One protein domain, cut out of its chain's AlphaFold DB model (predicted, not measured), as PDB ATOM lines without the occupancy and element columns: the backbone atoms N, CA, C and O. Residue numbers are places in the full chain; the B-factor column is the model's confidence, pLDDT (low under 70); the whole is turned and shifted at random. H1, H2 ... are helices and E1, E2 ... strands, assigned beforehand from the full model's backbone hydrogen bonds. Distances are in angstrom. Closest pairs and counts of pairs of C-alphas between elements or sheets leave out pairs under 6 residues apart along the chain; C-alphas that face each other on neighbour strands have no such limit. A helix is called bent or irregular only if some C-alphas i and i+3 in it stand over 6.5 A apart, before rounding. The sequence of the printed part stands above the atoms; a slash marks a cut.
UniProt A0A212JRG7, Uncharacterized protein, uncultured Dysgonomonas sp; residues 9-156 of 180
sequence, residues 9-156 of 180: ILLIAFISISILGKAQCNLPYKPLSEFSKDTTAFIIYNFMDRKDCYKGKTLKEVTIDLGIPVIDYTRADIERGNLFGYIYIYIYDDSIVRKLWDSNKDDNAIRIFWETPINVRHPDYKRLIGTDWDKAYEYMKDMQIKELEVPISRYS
ATOM      1  N   ILE A   9     141.571 126.538  71.855       73.19
ATOM      2  CA  ILE A   9     141.119 125.411  72.693       73.19
ATOM      3  C   ILE A   9     140.379 124.353  71.857       73.19
ATOM      4  O   ILE A   9     140.639 123.162  72.011       73.19
ATOM      5  N   LEU A  10     139.503 124.776  70.938       67.62
ATOM      6  CA  LEU A  10     138.802 123.869  70.019       67.62
ATOM      7  C   LEU A  10     139.769 123.121  69.090       67.62
ATOM      8  O   LEU A  10     139.604 121.922  68.879       67.62
ATOM      9  N   LEU A  11     140.797 123.802  68.578       69.00
ATOM     10  CA  LEU A  11     141.808 123.189  67.716       69.00
ATOM     11  C   LEU A  11     142.644 122.141  68.476       69.00
ATOM     12  O   LEU A  11     142.856 121.040  67.973       69.00
ATOM     13  N   ILE A  12     143.070 122.454  69.706       69.06
ATOM     14  CA  ILE A  12     143.831 121.529  70.563       69.06
ATOM     15  C   ILE A  12     142.984 120.301  70.922       69.06
ATOM     16  O   ILE A  12     143.481 119.176  70.844       69.06
ATOM     17  N   ALA A  13     141.703 120.485  71.253       63.50
ATOM     18  CA  ALA A  13     140.790 119.371  71.508       63.50
ATOM     19  C   ALA A  13     140.642 118.461  70.273       63.50
ATOM     20  O   ALA A  13     140.729 117.242  70.399       63.50
ATOM     21  N   PHE A  14     140.509 119.037  69.074       59.16
ATOM     22  CA  PHE A  14     140.356 118.280  67.826       59.16
ATOM     23  C   PHE A  14     141.610 117.465  67.456       59.16
ATOM     24  O   PHE A  14     141.518 116.294  67.074       59.16
ATOM     25  N   ILE A  15     142.798 118.053  67.632       60.91
ATOM     26  CA  ILE A  15     144.079 117.362  67.415       60.91
ATOM     27  C   ILE A  15     144.247 116.219  68.429       60.91
ATOM     28  O   ILE A  15     144.631 115.114  68.052       60.91
ATOM     29  N   SER A  16     143.888 116.444  69.696       53.22
ATOM     30  CA  SER A  16     144.004 115.437  70.762       53.22
ATOM     31  C   SER A  16     143.102 114.217  70.524       53.22
ATOM     32  O   SER A  16     143.532 113.082  70.723       53.22
ATOM     33  N   ILE A  17     141.877 114.435  70.032       58.25
ATOM     34  CA  ILE A  17     140.927 113.361  69.682       58.25
ATOM     35  C   ILE A  17     141.466 112.507  68.524       58.25
ATOM     36  O   ILE A  17     141.364 111.281  68.548       58.25
ATOM     37  N   SER A  18     142.110 113.144  67.544       56.19
ATOM     38  CA  SER A  18     142.672 112.463  66.370       56.19
ATOM     39  C   SER A  18     143.868 111.558  66.717       56.19
ATOM     40  O   SER A  18     144.085 110.536  66.066       56.19
ATOM     41  N   ILE A  19     144.647 111.912  67.747       57.41
ATOM     42  CA  ILE A  19     145.804 111.125  68.208       57.41
ATOM     43  C   ILE A  19     145.349 109.887  68.998       57.41
ATOM     44  O   ILE A  19     145.916 108.808  68.820       57.41
ATOM     45  N   LEU A  20     144.300 110.014  69.819       57.16
ATOM     46  CA  LEU A  20     143.776 108.905  70.625       57.16
ATOM     47  C   LEU A  20     143.229 107.756  69.760       57.16
ATOM     48  O   LEU A  20     143.518 106.595  70.044       57.16
ATOM     49  N   GLY A  21     142.513 108.076  68.674       57.84
ATOM     50  CA  GLY A  21     141.998 107.065  67.741       57.84
ATOM     51  C   GLY A  21     143.112 106.276  67.044       57.84
ATOM     52  O   GLY A  21     143.039 105.056  66.935       57.84
ATOM     53  N   LYS A  22     144.212 106.941  66.656       60.84
ATOM     54  CA  LYS A  22     145.384 106.254  66.081       60.84
ATOM     55  C   LYS A  22     146.106 105.363  67.094       60.84
ATOM     56  O   LYS A  22     146.627 104.321  66.710       60.84
ATOM     57  N   ALA A  23     146.141 105.749  68.370       62.94
ATOM     58  CA  ALA A  23     146.786 104.953  69.412       62.94
ATOM     59  C   ALA A  23     146.065 103.615  69.659       62.94
ATOM     60  O   ALA A  23     146.730 102.602  69.863       62.94
ATOM     61  N   GLN A  24     144.729 103.586  69.573       69.00
ATOM     62  CA  GLN A  24     143.949 102.344  69.684       69.00
ATOM     63  C   GLN A  24     144.262 101.359  68.550       69.00
ATOM     64  O   GLN A  24     144.363 100.157  68.789       69.00
ATOM     65  N   CYS A  25     144.512 101.866  67.341       80.06
ATOM     66  CA  CYS A  25     144.886 101.038  66.190       80.06
ATOM     67  C   CYS A  25     146.304 100.466  66.267       80.06
ATOM     68  O   CYS A  25     146.624  99.541  65.526       80.06
ATOM     69  N   ASN A  26     147.128 100.980  67.180       80.12
ATOM     70  CA  ASN A  26     148.492 100.517  67.419       80.12
ATOM     71  C   ASN A  26     148.603  99.616  68.661       80.12
ATOM     72  O   ASN A  26     149.716  99.292  69.079       80.12
ATOM     73  N   LEU A  27     147.482  99.221  69.280       80.69
ATOM     74  CA  LEU A  27     147.514  98.251  70.371       80.69
ATOM     75  C   LEU A  27     148.050  96.909  69.852       80.69
ATOM     76  O   LEU A  27     147.557  96.413  68.831       80.69
ATOM     77  N   PRO A  28     149.021  96.285  70.542       86.62
ATOM     78  CA  PRO A  28     149.541  94.998  70.113       86.62
ATOM     79  C   PRO A  28     148.419  93.956  70.095       86.62
ATOM     80  O   PRO A  28     147.484  94.000  70.900       86.62
ATOM     81  N   TYR A  29     148.490  93.022  69.150       87.94
ATOM     82  CA  TYR A  29     147.670  91.819  69.219       87.94
ATOM     83  C   TYR A  29     148.080  90.999  70.446       87.94
ATOM     84  O   TYR A  29     149.272  90.894  70.745       87.94
ATOM     85  N   LYS A  30     147.100  90.415  71.142       90.69
ATOM     86  CA  LYS A  30     147.347  89.503  72.264       90.69
ATOM     87  C   LYS A  30     146.690  88.148  72.011       90.69
ATOM     88  O   LYS A  30     145.472  88.116  71.823       90.69
ATOM     89  N   PRO A  31     147.437  87.030  72.051       90.19
ATOM     90  CA  PRO A  31     146.856  85.703  71.892       90.19
ATOM     91  C   PRO A  31     145.955  85.345  73.080       90.19
ATOM     92  O   PRO A  31     146.136  85.839  74.194       90.19
ATOM     93  N   LEU A  32     145.015  84.416  72.873       89.19
ATOM     94  CA  LEU A  32     144.063  83.965  73.901       89.19
ATOM     95  C   LEU A  32     144.738  83.486  75.204       89.19
ATOM     96  O   LEU A  32     144.173  83.631  76.291       89.19
ATOM     97  N   SER A  33     145.959  82.950  75.124       91.00
ATOM     98  CA  SER A  33     146.734  82.509  76.291       91.00
ATOM     99  C   SER A  33     147.041  83.633  77.285       91.00
ATOM    100  O   SER A  33     147.122  83.365  78.481       91.00
ATOM    101  N   GLU A  34     147.151  84.887  76.831       94.50
ATOM    102  CA  GLU A  34     147.373  86.046  77.712       94.50
ATOM    103  C   GLU A  34     146.135  86.433  78.532       94.50
ATOM    104  O   GLU A  34     146.241  87.177  79.506       94.50
ATOM    105  N   PHE A  35     144.961  85.903  78.185       93.00
ATOM    106  CA  PHE A  35     143.699  86.194  78.864       93.00
ATOM    107  C   PHE A  35     143.277  85.091  79.836       93.00
ATOM    108  O   PHE A  35     142.122  85.039  80.238       93.00
ATOM    109  N   SER A  36     144.176  84.173  80.214       92.81
ATOM    110  CA  SER A  36     143.833  83.030  81.081       92.81
ATOM    111  C   SER A  36     142.623  82.229  80.566       92.81
ATOM    112  O   SER A  36     141.828  81.720  81.353       92.81
ATOM    113  N   LYS A  37     142.491  82.119  79.234       84.88
ATOM    114  CA  LYS A  37     141.359  81.492  78.521       84.88
ATOM    115  C   LYS A  37     140.012  82.230  78.640       84.88
ATOM    116  O   LYS A  37     138.985  81.661  78.285       84.88
ATOM    117  N   ASP A  38     139.993  83.487  79.086       91.12
ATOM    118  CA  ASP A  38     138.811  84.356  79.019       91.12
ATOM    119  C   ASP A  38     138.607  84.843  77.571       91.12
ATOM    120  O   ASP A  38     139.212  85.822  77.124       91.12
ATOM    121  N   THR A  39     137.784  84.114  76.811       91.00
ATOM    122  CA  THR A  39     137.495  84.429  75.402       91.00
ATOM    123  C   THR A  39     136.791  85.771  75.248       91.00
ATOM    124  O   THR A  39     137.098  86.491  74.300       91.00
ATOM    125  N   THR A  40     135.932  86.155  76.199       92.38
ATOM    126  CA  THR A  40     135.266  87.460  76.180       92.38
ATOM    127  C   THR A  40     136.299  88.582  76.299       92.38
ATOM    128  O   THR A  40     136.281  89.539  75.528       92.38
ATOM    129  N   ALA A  41     137.243  88.466  77.237       93.88
ATOM    130  CA  ALA A  41     138.324  89.440  77.381       93.88
ATOM    131  C   ALA A  41     139.181  89.534  76.110       93.88
ATOM    132  O   ALA A  41     139.528  90.633  75.673       93.88
ATOM    133  N   PHE A  42     139.486  88.379  75.511       93.50
ATOM    134  CA  PHE A  42     140.259  88.277  74.279       93.50
ATOM    135  C   PHE A  42     139.585  89.008  73.109       93.50
ATOM    136  O   PHE A  42     140.234  89.834  72.463       93.50
ATOM    137  N   ILE A  43     138.295  88.756  72.848       92.62
ATOM    138  CA  ILE A  43     137.589  89.416  71.738       92.62
ATOM    139  C   ILE A  43     137.382  90.902  71.996       92.62
ATOM    140  O   ILE A  43     137.515  91.713  71.083       92.62
ATOM    141  N   ILE A  44     137.117  91.289  73.244       92.62
ATOM    142  CA  ILE A  44     136.954  92.695  73.596       92.62
ATOM    143  C   ILE A  44     138.249  93.460  73.319       92.62
ATOM    144  O   ILE A  44     138.223  94.491  72.652       92.62
ATOM    145  N   TYR A  45     139.385  92.946  73.787       92.44
ATOM    146  CA  TYR A  45     140.669  93.624  73.639       92.44
ATOM    147  C   TYR A  45     141.159  93.663  72.182       92.44
ATOM    148  O   TYR A  45     141.695  94.675  71.716       92.44
ATOM    149  N   ASN A  46     141.019  92.551  71.455       91.31
ATOM    150  CA  ASN A  46     141.518  92.460  70.082       91.31
ATOM    151  C   ASN A  46     140.558  93.063  69.050       91.31
ATOM    152  O   ASN A  46     141.028  93.497  68.006       91.31
ATOM    153  N   PHE A  47     139.258  93.174  69.343       92.06
ATOM    154  CA  PHE A  47     138.266  93.646  68.371       92.06
ATOM    155  C   PHE A  47     137.468  94.850  68.856       92.06
ATOM    156  O   PHE A  47     137.532  95.904  68.228       92.06
ATOM    157  N   MET A  48     136.756  94.739  69.980       91.31
ATOM    158  CA  MET A  48     135.837  95.797  70.430       91.31
ATOM    159  C   MET A  48     136.557  97.111  70.774       91.31
ATOM    160  O   MET A  48     136.155  98.177  70.312       91.31
ATOM    161  N   ASP A  49     137.657  97.044  71.533       90.00
ATOM    162  CA  ASP A  49     138.435  98.215  71.970       90.00
ATOM    163  C   ASP A  49     139.129  98.958  70.815       90.00
ATOM    164  O   ASP A  49     139.582 100.091  70.986       90.00
ATOM    165  N   ARG A  50     139.197  98.334  69.634       88.81
ATOM    166  CA  ARG A  50     139.799  98.892  68.419       88.81
ATOM    167  C   ARG A  50     138.852  98.816  67.214       88.81
ATOM    168  O   ARG A  50     139.316  98.838  66.076       88.81
ATOM    169  N   LYS A  51     137.530  98.744  67.438       89.94
ATOM    170  CA  LYS A  51     136.530  98.520  66.373       89.94
ATOM    171  C   LYS A  51     136.619  99.529  65.226       89.94
ATOM    172  O   LYS A  51     136.467  99.164  64.064       89.94
ATOM    173  N   ASP A  52     136.952 100.782  65.534       89.94
ATOM    174  CA  ASP A  52     137.113 101.841  64.531       89.94
ATOM    175  C   ASP A  52     138.302 101.606  63.586       89.94
ATOM    176  O   ASP A  52     138.279 102.061  62.447       89.94
ATOM    177  N   CYS A  53     139.306 100.841  64.014       90.81
ATOM    178  CA  CYS A  53     140.483 100.488  63.216       90.81
ATOM    179  C   CYS A  53     140.193  99.423  62.152       90.81
ATOM    180  O   CYS A  53     141.025  99.188  61.276       90.81
ATOM    181  N   TYR A  54     139.036  98.767  62.245       92.06
ATOM    182  CA  TYR A  54     138.576  97.772  61.282       92.06
ATOM    183  C   TYR A  54     137.690  98.364  60.185       92.06
ATOM    184  O   TYR A  54     137.410  97.684  59.201       92.06
ATOM    185  N   LYS A  55     137.288  99.635  60.299       93.44
ATOM    186  CA  LYS A  55     136.521 100.320  59.252       93.44
ATOM    187  C   LYS A  55     137.342 100.419  57.968       93.44
ATOM    188  O   LYS A  55     138.486 100.868  57.984       93.44
ATOM    189  N   GLY A  56     136.756  99.985  56.856       94.81
ATOM    190  CA  GLY A  56     137.398  99.928  55.543       94.81
ATOM    191  C   GLY A  56     138.370  98.759  55.343       94.81
ATOM    192  O   GLY A  56     138.766  98.519  54.204       94.81
ATOM    193  N   LYS A  57     138.721  98.006  56.400       94.94
ATOM    194  CA  LYS A  57     139.469  96.750  56.253       94.94
ATOM    195  C   LYS A  57     138.589  95.675  55.621       94.94
ATOM    196  O   LYS A  57     137.360  95.731  55.679       94.94
ATOM    197  N   THR A  58     139.239  94.684  55.036       96.06
ATOM    198  CA  THR A  58     138.617  93.492  54.462       96.06
ATOM    199  C   THR A  58     138.371  92.413  55.520       96.06
ATOM    200  O   THR A  58     139.042  92.368  56.557       96.06
ATOM    201  N   LEU A  59     137.450  91.480  55.253       93.56
ATOM    202  CA  LEU A  59     137.273  90.290  56.097       93.56
ATOM    203  C   LEU A  59     138.568  89.460  56.192       93.56
ATOM    204  O   LEU A  59     138.878  88.897  57.245       93.56
ATOM    205  N   LYS A  60     139.357  89.405  55.117       94.69
ATOM    206  CA  LYS A  60     140.672  88.759  55.101       94.69
ATOM    207  C   LYS A  60     141.606  89.351  56.154       94.69
ATOM    208  O   LYS A  60     142.233  88.608  56.898       94.69
ATOM    209  N   GLU A  61     141.678  90.673  56.249       93.25
ATOM    210  CA  GLU A  61     142.509  91.337  57.258       93.25
ATOM    211  C   GLU A  61     142.002  91.069  58.682       93.25
ATOM    212  O   GLU A  61     142.803  90.794  59.569       93.25
ATOM    213  N   VAL A  62     140.680  91.063  58.900       91.81
ATOM    214  CA  VAL A  62     140.098  90.724  60.215       91.81
ATOM    215  C   VAL A  62     140.390  89.290  60.632       91.81
ATOM    216  O   VAL A  62     140.716  89.039  61.786       91.81
ATOM    217  N   THR A  63     140.271  88.341  59.708       90.00
ATOM    218  CA  THR A  63     140.498  86.915  59.996       90.00
ATOM    219  C   THR A  63     141.968  86.603  60.264       90.00
ATOM    220  O   THR A  63     142.259  85.760  61.109       90.00
ATOM    221  N   ILE A  64     142.900  87.321  59.625       88.25
ATOM    222  CA  ILE A  64     144.326  87.277  59.982       88.25
ATOM    223  C   ILE A  64     144.529  87.787  61.415       88.25
ATOM    224  O   ILE A  64     145.168  87.104  62.216       88.25
ATOM    225  N   ASP A  65     143.937  88.938  61.752       85.94
ATOM    226  CA  ASP A  65     144.025  89.522  63.096       85.94
ATOM    227  C   ASP A  65     143.325  88.658  64.162       85.94
ATOM    228  O   ASP A  65     143.677  88.736  65.332       85.94
ATOM    229  N   LEU A  66     142.353  87.817  63.796       85.31
ATOM    230  CA  LEU A  66     141.709  86.866  64.709       85.31
ATOM    231  C   LEU A  66     142.713  85.869  65.278       85.31
ATOM    232  O   LEU A  66     142.679  85.597  66.480       85.31
ATOM    233  N   GLY A  67     143.643  85.375  64.458       80.62
ATOM    234  CA  GLY A  67     144.715  84.476  64.902       80.62
ATOM    235  C   GLY A  67     144.227  83.149  65.501       80.62
ATOM    236  O   GLY A  67     145.030  82.376  66.021       80.62
ATOM    237  N   ILE A  68     142.921  82.876  65.431       78.06
ATOM    238  CA  ILE A  68     142.269  81.633  65.833       78.06
ATOM    239  C   ILE A  68     141.279  81.210  64.739       78.06
ATOM    240  O   ILE A  68     140.748  82.077  64.039       78.06
ATOM    241  N   PRO A  69     141.031  79.899  64.567       81.19
ATOM    242  CA  PRO A  69     140.090  79.418  63.565       81.19
ATOM    243  C   PRO A  69     138.681  79.963  63.803       81.19
ATOM    244  O   PRO A  69     138.200  79.984  64.937       81.19
ATOM    245  N   VAL A  70     138.010  80.355  62.722       83.00
ATOM    246  CA  VAL A  70     136.563  80.574  62.741       83.00
ATOM    247  C   VAL A  70     135.894  79.209  62.747       83.00
ATOM    248  O   VAL A  70     136.151  78.396  61.862       83.00
ATOM    249  N   ILE A  71     135.073  78.954  63.761       81.31
ATOM    250  CA  ILE A  71     134.411  77.656  63.925       81.31
ATOM    251  C   ILE A  71     133.066  77.642  63.208       81.31
ATOM    252  O   ILE A  71     132.709  76.637  62.599       81.31
ATOM    253  N   ASP A  72     132.339  78.756  63.260       77.75
ATOM    254  CA  ASP A  72     131.042  78.886  62.609       77.75
ATOM    255  C   ASP A  72     130.754  80.345  62.239       77.75
ATOM    256  O   ASP A  72     131.365  81.279  62.774       77.75
ATOM    257  N   TYR A  73     129.794  80.552  61.341       84.00
ATOM    258  CA  TYR A  73     129.245  81.868  61.061       84.00
ATOM    259  C   TYR A  73     127.731  81.819  60.866       84.00
ATOM    260  O   TYR A  73     127.187  80.968  60.165       84.00
ATOM    261  N   THR A  74     127.043  82.811  61.426       79.56
ATOM    262  CA  THR A  74     125.611  83.005  61.183       79.56
ATOM    263  C   THR A  74     125.396  84.261  60.372       79.56
ATOM    264  O   THR A  74     126.068  85.282  60.529       79.56
ATOM    265  N   ARG A  75     124.420  84.180  59.481       75.19
ATOM    266  CA  ARG A  75     123.991  85.279  58.632       75.19
ATOM    267  C   ARG A  75     122.765  85.922  59.228       75.19
ATOM    268  O   ARG A  75     121.898  85.220  59.742       75.19
ATOM    269  N   ALA A  76     122.667  87.233  59.100       68.38
ATOM    270  CA  ALA A  76     121.450  87.912  59.476       68.38
ATOM    271  C   ALA A  76     121.086  88.982  58.454       68.38
ATOM    272  O   ALA A  76     121.870  89.864  58.087       68.38
ATOM    273  N   ASP A  77     119.858  88.850  57.977       68.69
ATOM    274  CA  ASP A  77     119.288  89.728  56.977       68.69
ATOM    275  C   ASP A  77     118.731  90.986  57.652       68.69
ATOM    276  O   ASP A  77     118.261  90.971  58.792       68.69
ATOM    277  N   ILE A  78     118.771  92.104  56.936       63.38
ATOM    278  CA  ILE A  78     118.063  93.316  57.332       63.38
ATOM    279  C   ILE A  78     116.614  93.167  56.852       63.38
ATOM    280  O   ILE A  78     116.355  93.149  55.644       63.38
ATOM    281  N   GLU A  79     115.663  93.117  57.794       55.28
ATOM    282  CA  GLU A  79     114.219  92.908  57.550       55.28
ATOM    283  C   GLU A  79     113.599  93.857  56.504       55.28
ATOM    284  O   GLU A  79     112.570  93.544  55.910       55.28
ATOM    285  N   ARG A  80     114.205  95.023  56.239       55.78
ATOM    286  CA  ARG A  80     113.624  96.094  55.406       55.78
ATOM    287  C   ARG A  80     114.193  96.248  53.993       55.78
ATOM    288  O   ARG A  80     114.054  97.327  53.421       55.78
ATOM    289  N   GLY A  81     114.826  95.238  53.391       56.75
ATOM    290  CA  GLY A  81     115.408  95.513  52.069       56.75
ATOM    291  C   GLY A  81     115.898  94.380  51.197       56.75
ATOM    292  O   GLY A  81     116.443  94.691  50.144       56.75
ATOM    293  N   ASN A  82     115.714  93.106  51.557       66.44
ATOM    294  CA  ASN A  82     116.407  92.021  50.850       66.44
ATOM    295  C   ASN A  82     117.936  92.241  50.883       66.44
ATOM    296  O   ASN A  82     118.612  91.978  49.894       66.44
ATOM    297  N   LEU A  83     118.484  92.778  51.979       71.38
ATOM    298  CA  LEU A  83     119.917  93.025  52.121       71.38
ATOM    299  C   LEU A  83     120.470  92.186  53.265       71.38
ATOM    300  O   LEU A  83     120.003  92.272  54.399       71.38
ATOM    301  N   PHE A  84     121.501  91.419  52.963       74.56
ATOM    302  CA  PHE A  84     122.369  90.786  53.930       74.56
ATOM    303  C   PHE A  84     123.352  91.829  54.449       74.56
ATOM    304  O   PHE A  84     124.286  92.249  53.756       74.56
ATOM    305  N   GLY A  85     123.055  92.312  55.653       75.62
ATOM    306  CA  GLY A  85     123.747  93.448  56.246       75.62
ATOM    307  C   GLY A  85     124.987  93.067  57.031       75.62
ATOM    308  O   GLY A  85     125.910  93.877  57.106       75.62
ATOM    309  N   TYR A  86     124.995  91.872  57.629       85.44
ATOM    310  CA  TYR A  86     126.054  91.466  58.540       85.44
ATOM    311  C   TYR A  86     126.160  89.951  58.744       85.44
ATOM    312  O   TYR A  86     125.218  89.190  58.502       85.44
ATOM    313  N   ILE A  87     127.321  89.538  59.249       89.19
ATOM    314  CA  ILE A  87     127.578  88.196  59.784       89.19
ATOM    315  C   ILE A  87     127.895  88.248  61.269       89.19
ATOM    316  O   ILE A  87     128.379  89.261  61.769       89.19
ATOM    317  N   TYR A  88     127.676  87.123  61.937       89.31
ATOM    318  CA  TYR A  88     128.356  86.754  63.169       89.31
ATOM    319  C   TYR A  88     129.438  85.736  62.841       89.31
ATOM    320  O   TYR A  88     129.156  84.762  62.151       89.31
ATOM    321  N   ILE A  89     130.641  85.949  63.352       90.00
ATOM    322  CA  ILE A  89     131.747  84.994  63.357       90.00
ATOM    323  C   ILE A  89     131.846  84.440  64.773       90.00
ATOM    324  O   ILE A  89     132.049  85.215  65.710       90.00
ATOM    325  N   TYR A  90     131.720  83.125  64.927       87.06
ATOM    326  CA  TYR A  90     131.807  82.456  66.221       87.06
ATOM    327  C   TYR A  90     133.154  81.761  66.400       87.06
ATOM    328  O   TYR A  90     133.680  81.091  65.508       87.06
ATOM    329  N   ILE A  91     133.688  81.907  67.610       85.94
ATOM    330  CA  ILE A  91     134.919  81.245  68.062       85.94
ATOM    331  C   ILE A  91     134.619  79.851  68.641       85.94
ATOM    332  O   ILE A  91     135.516  79.041  68.860       85.94
ATOM    333  N   TYR A  92     133.341  79.563  68.881       85.00
ATOM    334  CA  TYR A  92     132.841  78.296  69.390       85.00
ATOM    335  C   TYR A  92     131.847  77.681  68.409       85.00
ATOM    336  O   TYR A  92     131.238  78.393  67.615       85.00
ATOM    337  N   ASP A  93     131.662  76.364  68.493       84.88
ATOM    338  CA  ASP A  93     130.603  75.679  67.754       84.88
ATOM    339  C   ASP A  93     129.204  76.039  68.284       84.88
ATOM    340  O   ASP A  93     129.041  76.453  69.439       84.88
ATOM    341  N   ASP A  94     128.181  75.820  67.452       83.00
ATOM    342  CA  ASP A  94     126.773  76.104  67.766       83.00
ATOM    343  C   ASP A  94     126.308  75.458  69.085       83.00
ATOM    344  O   ASP A  94     125.551  76.061  69.846       83.00
ATOM    345  N   SER A  95     126.798  74.262  69.436       87.00
ATOM    346  CA  SER A  95     126.392  73.593  70.678       87.00
ATOM    347  C   SER A  95     126.900  74.323  71.925       87.00
ATOM    348  O   SER A  95     126.195  74.388  72.939       87.00
ATOM    349  N   ILE A  96     128.105  74.896  71.864       89.38
ATOM    350  CA  ILE A  96     128.669  75.720  72.936       89.38
ATOM    351  C   ILE A  96     127.989  77.090  72.955       89.38
ATOM    352  O   ILE A  96     127.605  77.547  74.033       89.38
ATOM    353  N   VAL A  97     127.785  77.718  71.794       87.12
ATOM    354  CA  VAL A  97     127.105  79.022  71.685       87.12
ATOM    355  C   VAL A  97     125.704  78.957  72.295       87.12
ATOM    356  O   VAL A  97     125.369  79.786  73.142       87.12
ATOM    357  N   ARG A  98     124.918  77.918  71.985       86.81
ATOM    358  CA  ARG A  98     123.591  77.709  72.593       86.81
ATOM    359  C   ARG A  98     123.657  77.578  74.111       86.81
ATOM    360  O   ARG A  98     122.896  78.237  74.812       86.81
ATOM    361  N   LYS A  99     124.617  76.810  74.643       90.69
ATOM    362  CA  LYS A  99     124.820  76.700  76.102       90.69
ATOM    363  C   LYS A  99     125.170  78.044  76.741       90.69
ATOM    364  O   LYS A  99     124.752  78.301  77.872       90.69
ATOM    365  N   LEU A 100     125.950  78.885  76.055       89.56
ATOM    366  CA  LEU A 100     126.279  80.231  76.523       89.56
ATOM    367  C   LEU A 100     125.020  81.102  76.578       89.56
ATOM    368  O   LEU A 100     124.771  81.708  77.620       89.56
ATOM    369  N   TRP A 101     124.194  81.086  75.527       86.69
ATOM    370  CA  TRP A 101     122.911  81.797  75.493       86.69
ATOM    371  C   TRP A 101     121.961  81.345  76.606       86.69
ATOM    372  O   TRP A 101     121.486  82.186  77.370       86.69
ATOM    373  N   ASP A 102     121.763  80.036  76.769       89.75
ATOM    374  CA  ASP A 102     120.905  79.463  77.818       89.75
ATOM    375  C   ASP A 102     121.400  79.827  79.228       89.75
ATOM    376  O   ASP A 102     120.620  79.986  80.168       89.75
ATOM    377  N   SER A 103     122.716  80.014  79.370       89.75
ATOM    378  CA  SER A 103     123.367  80.414  80.620       89.75
ATOM    379  C   SER A 103     123.530  81.930  80.774       89.75
ATOM    380  O   SER A 103     124.211  82.365  81.704       89.75
ATOM    381  N   ASN A 104     122.946  82.742  79.884       87.94
ATOM    382  CA  ASN A 104     123.072  84.204  79.865       87.94
ATOM    383  C   ASN A 104     124.525  84.730  79.780       87.94
ATOM    384  O   ASN A 104     124.816  85.851  80.212       87.94
ATOM    385  N   LYS A 105     125.448  83.937  79.230       88.94
ATOM    386  CA  LYS A 105     126.856  84.303  79.024       88.94
ATOM    387  C   LYS A 105     127.063  84.969  77.663       88.94
ATOM    388  O   LYS A 105     126.207  84.886  76.787       88.94
ATOM    389  N   ASP A 106     128.204  85.634  77.510       89.31
ATOM    390  CA  ASP A 106     128.622  86.208  76.229       89.31
ATOM    391  C   ASP A 106     128.761  85.106  75.178       89.31
ATOM    392  O   ASP A 106     129.329  84.047  75.454       89.31
ATOM    393  N   ASP A 107     128.249  85.362  73.978       83.88
ATOM    394  CA  ASP A 107     128.236  84.402  72.870       83.88
ATOM    395  C   ASP A 107     129.599  84.246  72.184       83.88
ATOM    396  O   ASP A 107     129.805  83.326  71.394       83.88
ATOM    397  N   ASN A 108     130.544  85.114  72.550       87.81
ATOM    398  CA  ASN A 108     131.889  85.197  72.007       87.81
ATOM    399  C   ASN A 108     131.916  85.317  70.479       87.81
ATOM    400  O   ASN A 108     132.756  84.704  69.812       87.81
ATOM    401  N   ALA A 109     130.984  86.104  69.941       90.81
ATOM    402  CA  ALA A 109     130.895  86.387  68.522       90.81
ATOM    403  C   ALA A 109     131.522  87.738  68.155       90.81
ATOM    404  O   ALA A 109     131.536  88.689  68.939       90.81
ATOM    405  N   ILE A 110     131.985  87.839  66.911       92.69
ATOM    406  CA  ILE A 110     132.305  89.108  66.258       92.69
ATOM    407  C   ILE A 110     131.234  89.354  65.204       92.69
ATOM    408  O   ILE A 110     131.036  88.537  64.306       92.69
ATOM    409  N   ARG A 111     130.541  90.482  65.300       92.38
ATOM    410  CA  ARG A 111     129.536  90.905  64.331       92.38
ATOM    411  C   ARG A 111     130.159  91.878  63.340       92.38
ATOM    412  O   ARG A 111     130.755  92.868  63.751       92.38
ATOM    413  N   ILE A 112     130.016  91.611  62.047       92.56
ATOM    414  CA  ILE A 112     130.634  92.407  60.978       92.56
ATOM    415  C   ILE A 112     129.557  92.918  60.037       92.56
ATOM    416  O   ILE A 112     128.868  92.114  59.415       92.56
ATOM    417  N   PHE A 113     129.459  94.238  59.898       91.50
ATOM    418  CA  PHE A 113     128.600  94.916  58.934       91.50
ATOM    419  C   PHE A 113     129.394  95.326  57.701       91.50
ATOM    420  O   PHE A 113     130.511  95.837  57.806       91.50
ATOM    421  N   TRP A 114     128.788  95.164  56.530       90.81
ATOM    422  CA  TRP A 114     129.433  95.468  55.254       90.81
ATOM    423  C   TRP A 114     129.202  96.916  54.818       90.81
ATOM    424  O   TRP A 114     128.106  97.455  54.989       90.81
ATOM    425  N   GLU A 115     130.215  97.530  54.197       91.38
ATOM    426  CA  GLU A 115     130.087  98.856  53.562       91.38
ATOM    427  C   GLU A 115     129.092  98.807  52.403       91.38
ATOM    428  O   GLU A 115     128.228  99.671  52.264       91.38
ATOM    429  N   THR A 116     129.156  97.726  51.624       88.12
ATOM    430  CA  THR A 116     128.167  97.389  50.602       88.12
ATOM    431  C   THR A 116     127.443  96.104  51.013       88.12
ATOM    432  O   THR A 116     127.992  95.015  50.830       88.12
ATOM    433  N   PRO A 117     126.226  96.198  51.584       84.25
ATOM    434  CA  PRO A 117     125.411  95.030  51.902       84.25
ATOM    435  C   PRO A 117     125.137  94.180  50.659       84.25
ATOM    436  O   PRO A 117     124.904  94.710  49.570       84.25
ATOM    437  N   ILE A 118     125.105  92.858  50.818       80.25
ATOM    438  CA  ILE A 118     124.815  91.953  49.700       80.25
ATOM    439  C   ILE A 118     123.307  91.906  49.494       80.25
ATOM    440  O   ILE A 118     122.544  91.689  50.432       80.25
ATOM    441  N   ASN A 119     122.849  92.062  48.260       80.31
ATOM    442  CA  ASN A 119     121.443  91.847  47.950       80.31
ATOM    443  C   ASN A 119     121.116  90.347  48.041       80.31
ATOM    444  O   ASN A 119     121.712  89.550  47.322       80.31
ATOM    445  N   VAL A 120     120.153  89.944  48.875       76.81
ATOM    446  CA  VAL A 120     119.771  88.528  49.046       76.81
ATOM    447  C   VAL A 120     119.130  87.931  47.790       76.81
ATOM    448  O   VAL A 120     119.046  86.716  47.639       76.81
ATOM    449  N   ARG A 121     118.689  88.781  46.853       76.44
ATOM    450  CA  ARG A 121     118.225  88.367  45.521       76.44
ATOM    451  C   ARG A 121     119.371  88.201  44.526       76.44
ATOM    452  O   ARG A 121     119.140  87.680  43.436       76.44
ATOM    453  N   HIS A 122     120.584  88.638  44.866       78.25
ATOM    454  CA  HIS A 122     121.754  88.401  44.035       78.25
ATOM    455  C   HIS A 122     122.007  86.888  43.948       78.25
ATOM    456  O   HIS A 122     121.974  86.215  44.981       78.25
ATOM    457  N   PRO A 123     122.285  86.325  42.759       73.88
ATOM    458  CA  PRO A 123     122.546  84.892  42.610       73.88
ATOM    459  C   PRO A 123     123.639  84.380  43.551       73.88
ATOM    460  O   PRO A 123     123.537  83.271  44.072       73.88
ATOM    461  N   ASP A 124     124.638  85.216  43.833       71.88
ATOM    462  CA  ASP A 124     125.732  84.843  44.724       71.88
ATOM    463  C   ASP A 124     125.341  84.772  46.203       71.88
ATOM    464  O   ASP A 124     125.986  84.047  46.950       71.88
ATOM    465  N   TYR A 125     124.248  85.410  46.637       74.50
ATOM    466  CA  TYR A 125     123.752  85.223  48.004       74.50
ATOM    467  C   TYR A 125     123.350  83.766  48.265       74.50
ATOM    468  O   TYR A 125     123.543  83.253  49.367       74.50
ATOM    469  N   LYS A 126     122.860  83.052  47.239       72.62
ATOM    470  CA  LYS A 126     122.566  81.616  47.357       72.62
ATOM    471  C   LYS A 126     123.813  80.798  47.695       72.62
ATOM    472  O   LYS A 126     123.677  79.775  48.354       72.62
ATOM    473  N   ARG A 127     125.009  81.268  47.312       70.12
ATOM    474  CA  ARG A 127     126.293  80.631  47.656       70.12
ATOM    475  C   ARG A 127     126.630  80.732  49.141       70.12
ATOM    476  O   ARG A 127     127.577  80.099  49.573       70.12
ATOM    477  N   LEU A 128     125.896  81.542  49.898       75.69
ATOM    478  CA  LEU A 128     126.080  81.695  51.336       75.69
ATOM    479  C   LEU A 128     125.076  80.860  52.141       75.69
ATOM    480  O   LEU A 128     125.193  80.799  53.361       75.69
ATOM    481  N   ILE A 129     124.064  80.252  51.507       71.56
ATOM    482  CA  ILE A 129     123.019  79.488  52.202       71.56
ATOM    483  C   ILE A 129     123.506  78.070  52.494       71.56
ATOM    484  O   ILE A 129     123.906  77.360  51.576       71.56
ATOM    485  N   GLY A 130     123.454  77.657  53.768       68.31
ATOM    486  CA  GLY A 130     123.817  76.296  54.199       68.31
ATOM    487  C   GLY A 130     125.246  75.897  53.827       68.31
ATOM    488  O   GLY A 130     125.514  74.724  53.583       68.31
ATOM    489  N   THR A 131     126.126  76.886  53.689       71.81
ATOM    490  CA  THR A 131     127.480  76.724  53.170       71.81
ATOM    491  C   THR A 131     128.477  76.726  54.325       71.81
ATOM    492  O   THR A 131     128.284  77.451  55.295       71.81
ATOM    493  N   ASP A 132     129.512  75.890  54.230       80.62
ATOM    494  CA  ASP A 132     130.620  75.874  55.187       80.62
ATOM    495  C   ASP A 132     131.387  77.211  55.205       80.62
ATOM    496  O   ASP A 132     131.320  78.012  54.266       80.62
ATOM    497  N   TRP A 133     132.109  77.461  56.300       85.56
ATOM    498  CA  TRP A 133     132.866  78.697  56.484       85.56
ATOM    499  C   TRP A 133     133.837  78.966  55.330       85.56
ATOM    500  O   TRP A 133     133.877  80.091  54.845       85.56
ATOM    501  N   ASP A 134     134.573  77.963  54.848       86.88
ATOM    502  CA  ASP A 134     135.628  78.162  53.848       86.88
ATOM    503  C   ASP A 134     135.087  78.738  52.534       86.88
ATOM    504  O   ASP A 134     135.630  79.705  51.995       86.88
ATOM    505  N   LYS A 135     133.973  78.204  52.021       85.81
ATOM    506  CA  LYS A 135     133.345  78.733  50.799       85.81
ATOM    507  C   LYS A 135     132.732  80.112  51.018       85.81
ATOM    508  O   LYS A 135     132.809  80.968  50.134       85.81
ATOM    509  N   ALA A 136     132.115  80.329  52.177       86.69
ATOM    510  CA  ALA A 136     131.533  81.618  52.525       86.69
ATOM    511  C   ALA A 136     132.621  82.696  52.671       86.69
ATOM    512  O   ALA A 136     132.472  83.811  52.167       86.69
ATOM    513  N   TYR A 137     133.739  82.334  53.296       90.00
ATOM    514  CA  TYR A 137     134.932  83.149  53.434       90.00
ATOM    515  C   TYR A 137     135.501  83.517  52.071       90.00
ATOM    516  O   TYR A 137     135.690  84.698  51.809       90.00
ATOM    517  N   GLU A 138     135.695  82.556  51.166       89.88
ATOM    518  CA  GLU A 138     136.232  82.836  49.829       89.88
ATOM    519  C   GLU A 138     135.406  83.871  49.052       89.88
ATOM    520  O   GLU A 138     135.972  84.675  48.311       89.88
ATOM    521  N   TYR A 139     134.087  83.902  49.258       87.50
ATOM    522  CA  TYR A 139     133.213  84.918  48.673       87.50
ATOM    523  C   TYR A 139     133.322  86.287  49.364       87.50
ATOM    524  O   TYR A 139     133.312  87.320  48.697       87.50
ATOM    525  N   MET A 140     133.407  86.308  50.698       89.88
ATOM    526  CA  MET A 140     133.340  87.542  51.490       89.88
ATOM    527  C   MET A 140     134.710  88.148  51.826       89.88
ATOM    528  O   MET A 140     134.763  89.276  52.309       89.88
ATOM    529  N   LYS A 141     135.821  87.433  51.610       93.06
ATOM    530  CA  LYS A 141     137.151  87.794  52.137       93.06
ATOM    531  C   LYS A 141     137.618  89.193  51.740       93.06
ATOM    532  O   LYS A 141     138.272  89.844  52.546       93.06
ATOM    533  N   ASP A 142     137.242  89.664  50.553       95.06
ATOM    534  CA  ASP A 142     137.643  90.973  50.023       95.06
ATOM    535  C   ASP A 142     136.589  92.072  50.274       95.06
ATOM    536  O   ASP A 142     136.782  93.228  49.897       95.06
ATOM    537  N   MET A 143     135.468  91.743  50.927       92.81
ATOM    538  CA  MET A 143     134.442  92.720  51.285       92.81
ATOM    539  C   MET A 143     134.922  93.652  52.393       92.81
ATOM    540  O   MET A 143     135.515  93.214  53.380       92.81
ATOM    541  N   GLN A 144     134.601  94.938  52.245       95.31
ATOM    542  CA  GLN A 144     134.971  95.977  53.198       95.31
ATOM    543  C   GLN A 144     133.977  96.097  54.351       95.31
ATOM    544  O   GLN A 144     132.754  96.061  54.171       95.31
ATOM    545  N   ILE A 145     134.534  96.297  55.537       94.75
ATOM    546  CA  ILE A 145     133.803  96.410  56.791       94.75
ATOM    547  C   ILE A 145     133.387  97.859  57.016       94.75
ATOM    548  O   ILE A 145     134.222  98.762  57.069       94.75
ATOM    549  N   LYS A 146     132.087  98.063  57.209       93.75
ATOM    550  CA  LYS A 146     131.510  99.327  57.669       93.75
ATOM    551  C   LYS A 146     131.659  99.496  59.170       93.75
ATOM    552  O   LYS A 146     131.974 100.575  59.666       93.75
ATOM    553  N   GLU A 147     131.372  98.420  59.890       93.06
ATOM    554  CA  GLU A 147     131.322  98.402  61.340       93.06
ATOM    555  C   GLU A 147     131.584  96.993  61.866       93.06
ATOM    556  O   GLU A 147     131.213  95.998  61.241       93.06
ATOM    557  N   LEU A 148     132.228  96.933  63.028       92.62
ATOM    558  CA  LEU A 148     132.470  95.717  63.780       92.62
ATOM    559  C   LEU A 148     131.919  95.909  65.193       92.62
ATOM    560  O   LEU A 148     132.190  96.923  65.837       92.62
ATOM    561  N   GLU A 149     131.195  94.914  65.692       91.69
ATOM    562  CA  GLU A 149     130.690  94.877  67.062       91.69
ATOM    563  C   GLU A 149     131.041  93.547  67.726       91.69
ATOM    564  O   GLU A 149     131.174  92.514  67.071       91.69
ATOM    565  N   VAL A 150     131.130  93.561  69.050       91.75
ATOM    566  CA  VAL A 150     131.120  92.347  69.866       91.75
ATOM    567  C   VAL A 150     129.835  92.376  70.692       91.75
ATOM    568  O   VAL A 150     129.686  93.283  71.515       91.75
ATOM    569  N   PRO A 151     128.888  91.442  70.485       88.69
ATOM    570  CA  PRO A 151     127.704  91.338  71.325       88.69
ATOM    571  C   PRO A 151     128.104  91.005  72.765       88.69
ATOM    572  O   PRO A 151     128.769  90.006  73.025       88.69
ATOM    573  N   ILE A 152     127.697  91.852  73.711       89.56
ATOM    574  CA  ILE A 152     127.954  91.650  75.139       89.56
ATOM    575  C   ILE A 152     126.624  91.405  75.846       89.56
ATOM    576  O   ILE A 152     125.691  92.203  75.744       89.56
ATOM    577  N   SER A 153     126.539  90.302  76.589       89.25
ATOM    578  CA  SER A 153     125.384  89.984  77.423       89.25
ATOM    579  C   SER A 153     125.185  91.071  78.478       89.25
ATOM    580  O   SER A 153     126.143  91.526  79.101       89.25
ATOM    581  N   ARG A 154     123.927  91.419  78.779       89.69
ATOM    582  CA  ARG A 154     123.591  92.327  79.895       89.69
ATOM    583  C   ARG A 154     124.079  91.842  81.265       89.69
ATOM    584  O   ARG A 154     124.112  92.614  82.215       89.69
ATOM    585  N   TYR A 155     124.415  90.557  81.368       90.44
ATOM    586  CA  TYR A 155     124.942  89.921  82.575       90.44
ATOM    587  C   TYR A 155     126.472  89.827  82.581       90.44
ATOM    588  O   TYR A 155     127.060  89.345  83.550       90.44
ATOM    589  N   SER A 156     127.130  90.265  81.508       90.94
ATOM    590  CA  SER A 156     128.582  90.272  81.422       90.94
ATOM    591  C   SER A 156     129.180  91.293  82.378       90.94
ATOM    592  O   SER A 156     128.703  92.425  82.486       90.94
TER     593      SER A 156
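Overview. This is residues 9 to 156 of the 180 residues of an uncharacterized protein of uncultured Dysgonomonas sp (UniProt A0A212JRG7). A strongly twisted wall of four strands, E1 to E4, has H5 and H8 over one face and H4 over its edge strand E4, while H3, H6 and H7 only graze it. Residues 9 to 20 of the long helix H1 stick out from this body as a free arm. The printed part has 148 residues with eight named helices and four named strands, in the order H1 H2 H3 H4 H5 E1 E2 H6 E3 H7 H8 E4; the sheet runs E1 E2 E3 E4, antiparallel throughout, and the class is mixed, helices and strands. The whole is compact, with a radius of gyration of the C-alphas of 16.7 A and spans of 53 by 36 by 27 A.

Along the chain. H1, residues 9 to 25, begins with C-alpha 9 at (141.119, 125.411, 72.693) and is 25.5 A long. H2 is residues 32 to 35, H3 39 to 46, H4 48 to 54 and H5 59 to 66. H4 is irregular: C-alphas 49 and 52 are 8.4 A apart. E1, residues 72 to 78, measures 20.1 A and E2, residues 83 to 90, 21.3 A. H6 is residues 94 to 102. E3, residues 109 to 119, measures 23.3 A and bends by 90 degrees at residue 115. H7 is residues 123 to 128 and H8 133 to 140. E4, residues 145 to 149, ends with C-alpha 149 at (130.690, 94.877, 67.062).

Arrangement. E1 and E2 form a hairpin, with N 74 and O 88 3.0 A apart, within hydrogen-bond range. E2 and E3 have N 87 and O 112 at 3.0 A, and E3 and E4 have N 111 and O 149 at 2.8 A. H5 and H8 are on the same face, at heights over the sheet of 10.2 A and 9.2 A. H4 is over E4 at a height of 7.4 A, with C-alphas 51 and 148 the closest, 5.6 A apart. H1 touches H4 with residues 21 to 25 alone, about perpendicular at 83 degrees; the C-alphas of Cys 25 and Cys 53 are closest, at 5.3 A. H2 and H3 touch only at the corner, C-alphas 32 and 42 being closest at 5.8 A, and so do H7 and H8, C-alphas 128 and 136 at 5.6 A. Every O i to N i+4 pair is within hydrogen-bond range in H3, H5, H6 and H8; the figures are 11 of 13 in H1, 0 of 3 in H4 and 0 of 2 in H7, with O i to N i+3 pairs within range 3 of 4 in H4 and 3 of 3 in H7, and H2 is too short for an i+4 pair.

Size, cuts and confidence. The C-alphas farthest apart, those of Ile 9 and Gly 130, are 55.3 A apart. The printed part has no cut, and no link is long. Mean pLDDT of the printed part is 83.1; residues 10 to 24, 76 to 82 and 130 are under 70.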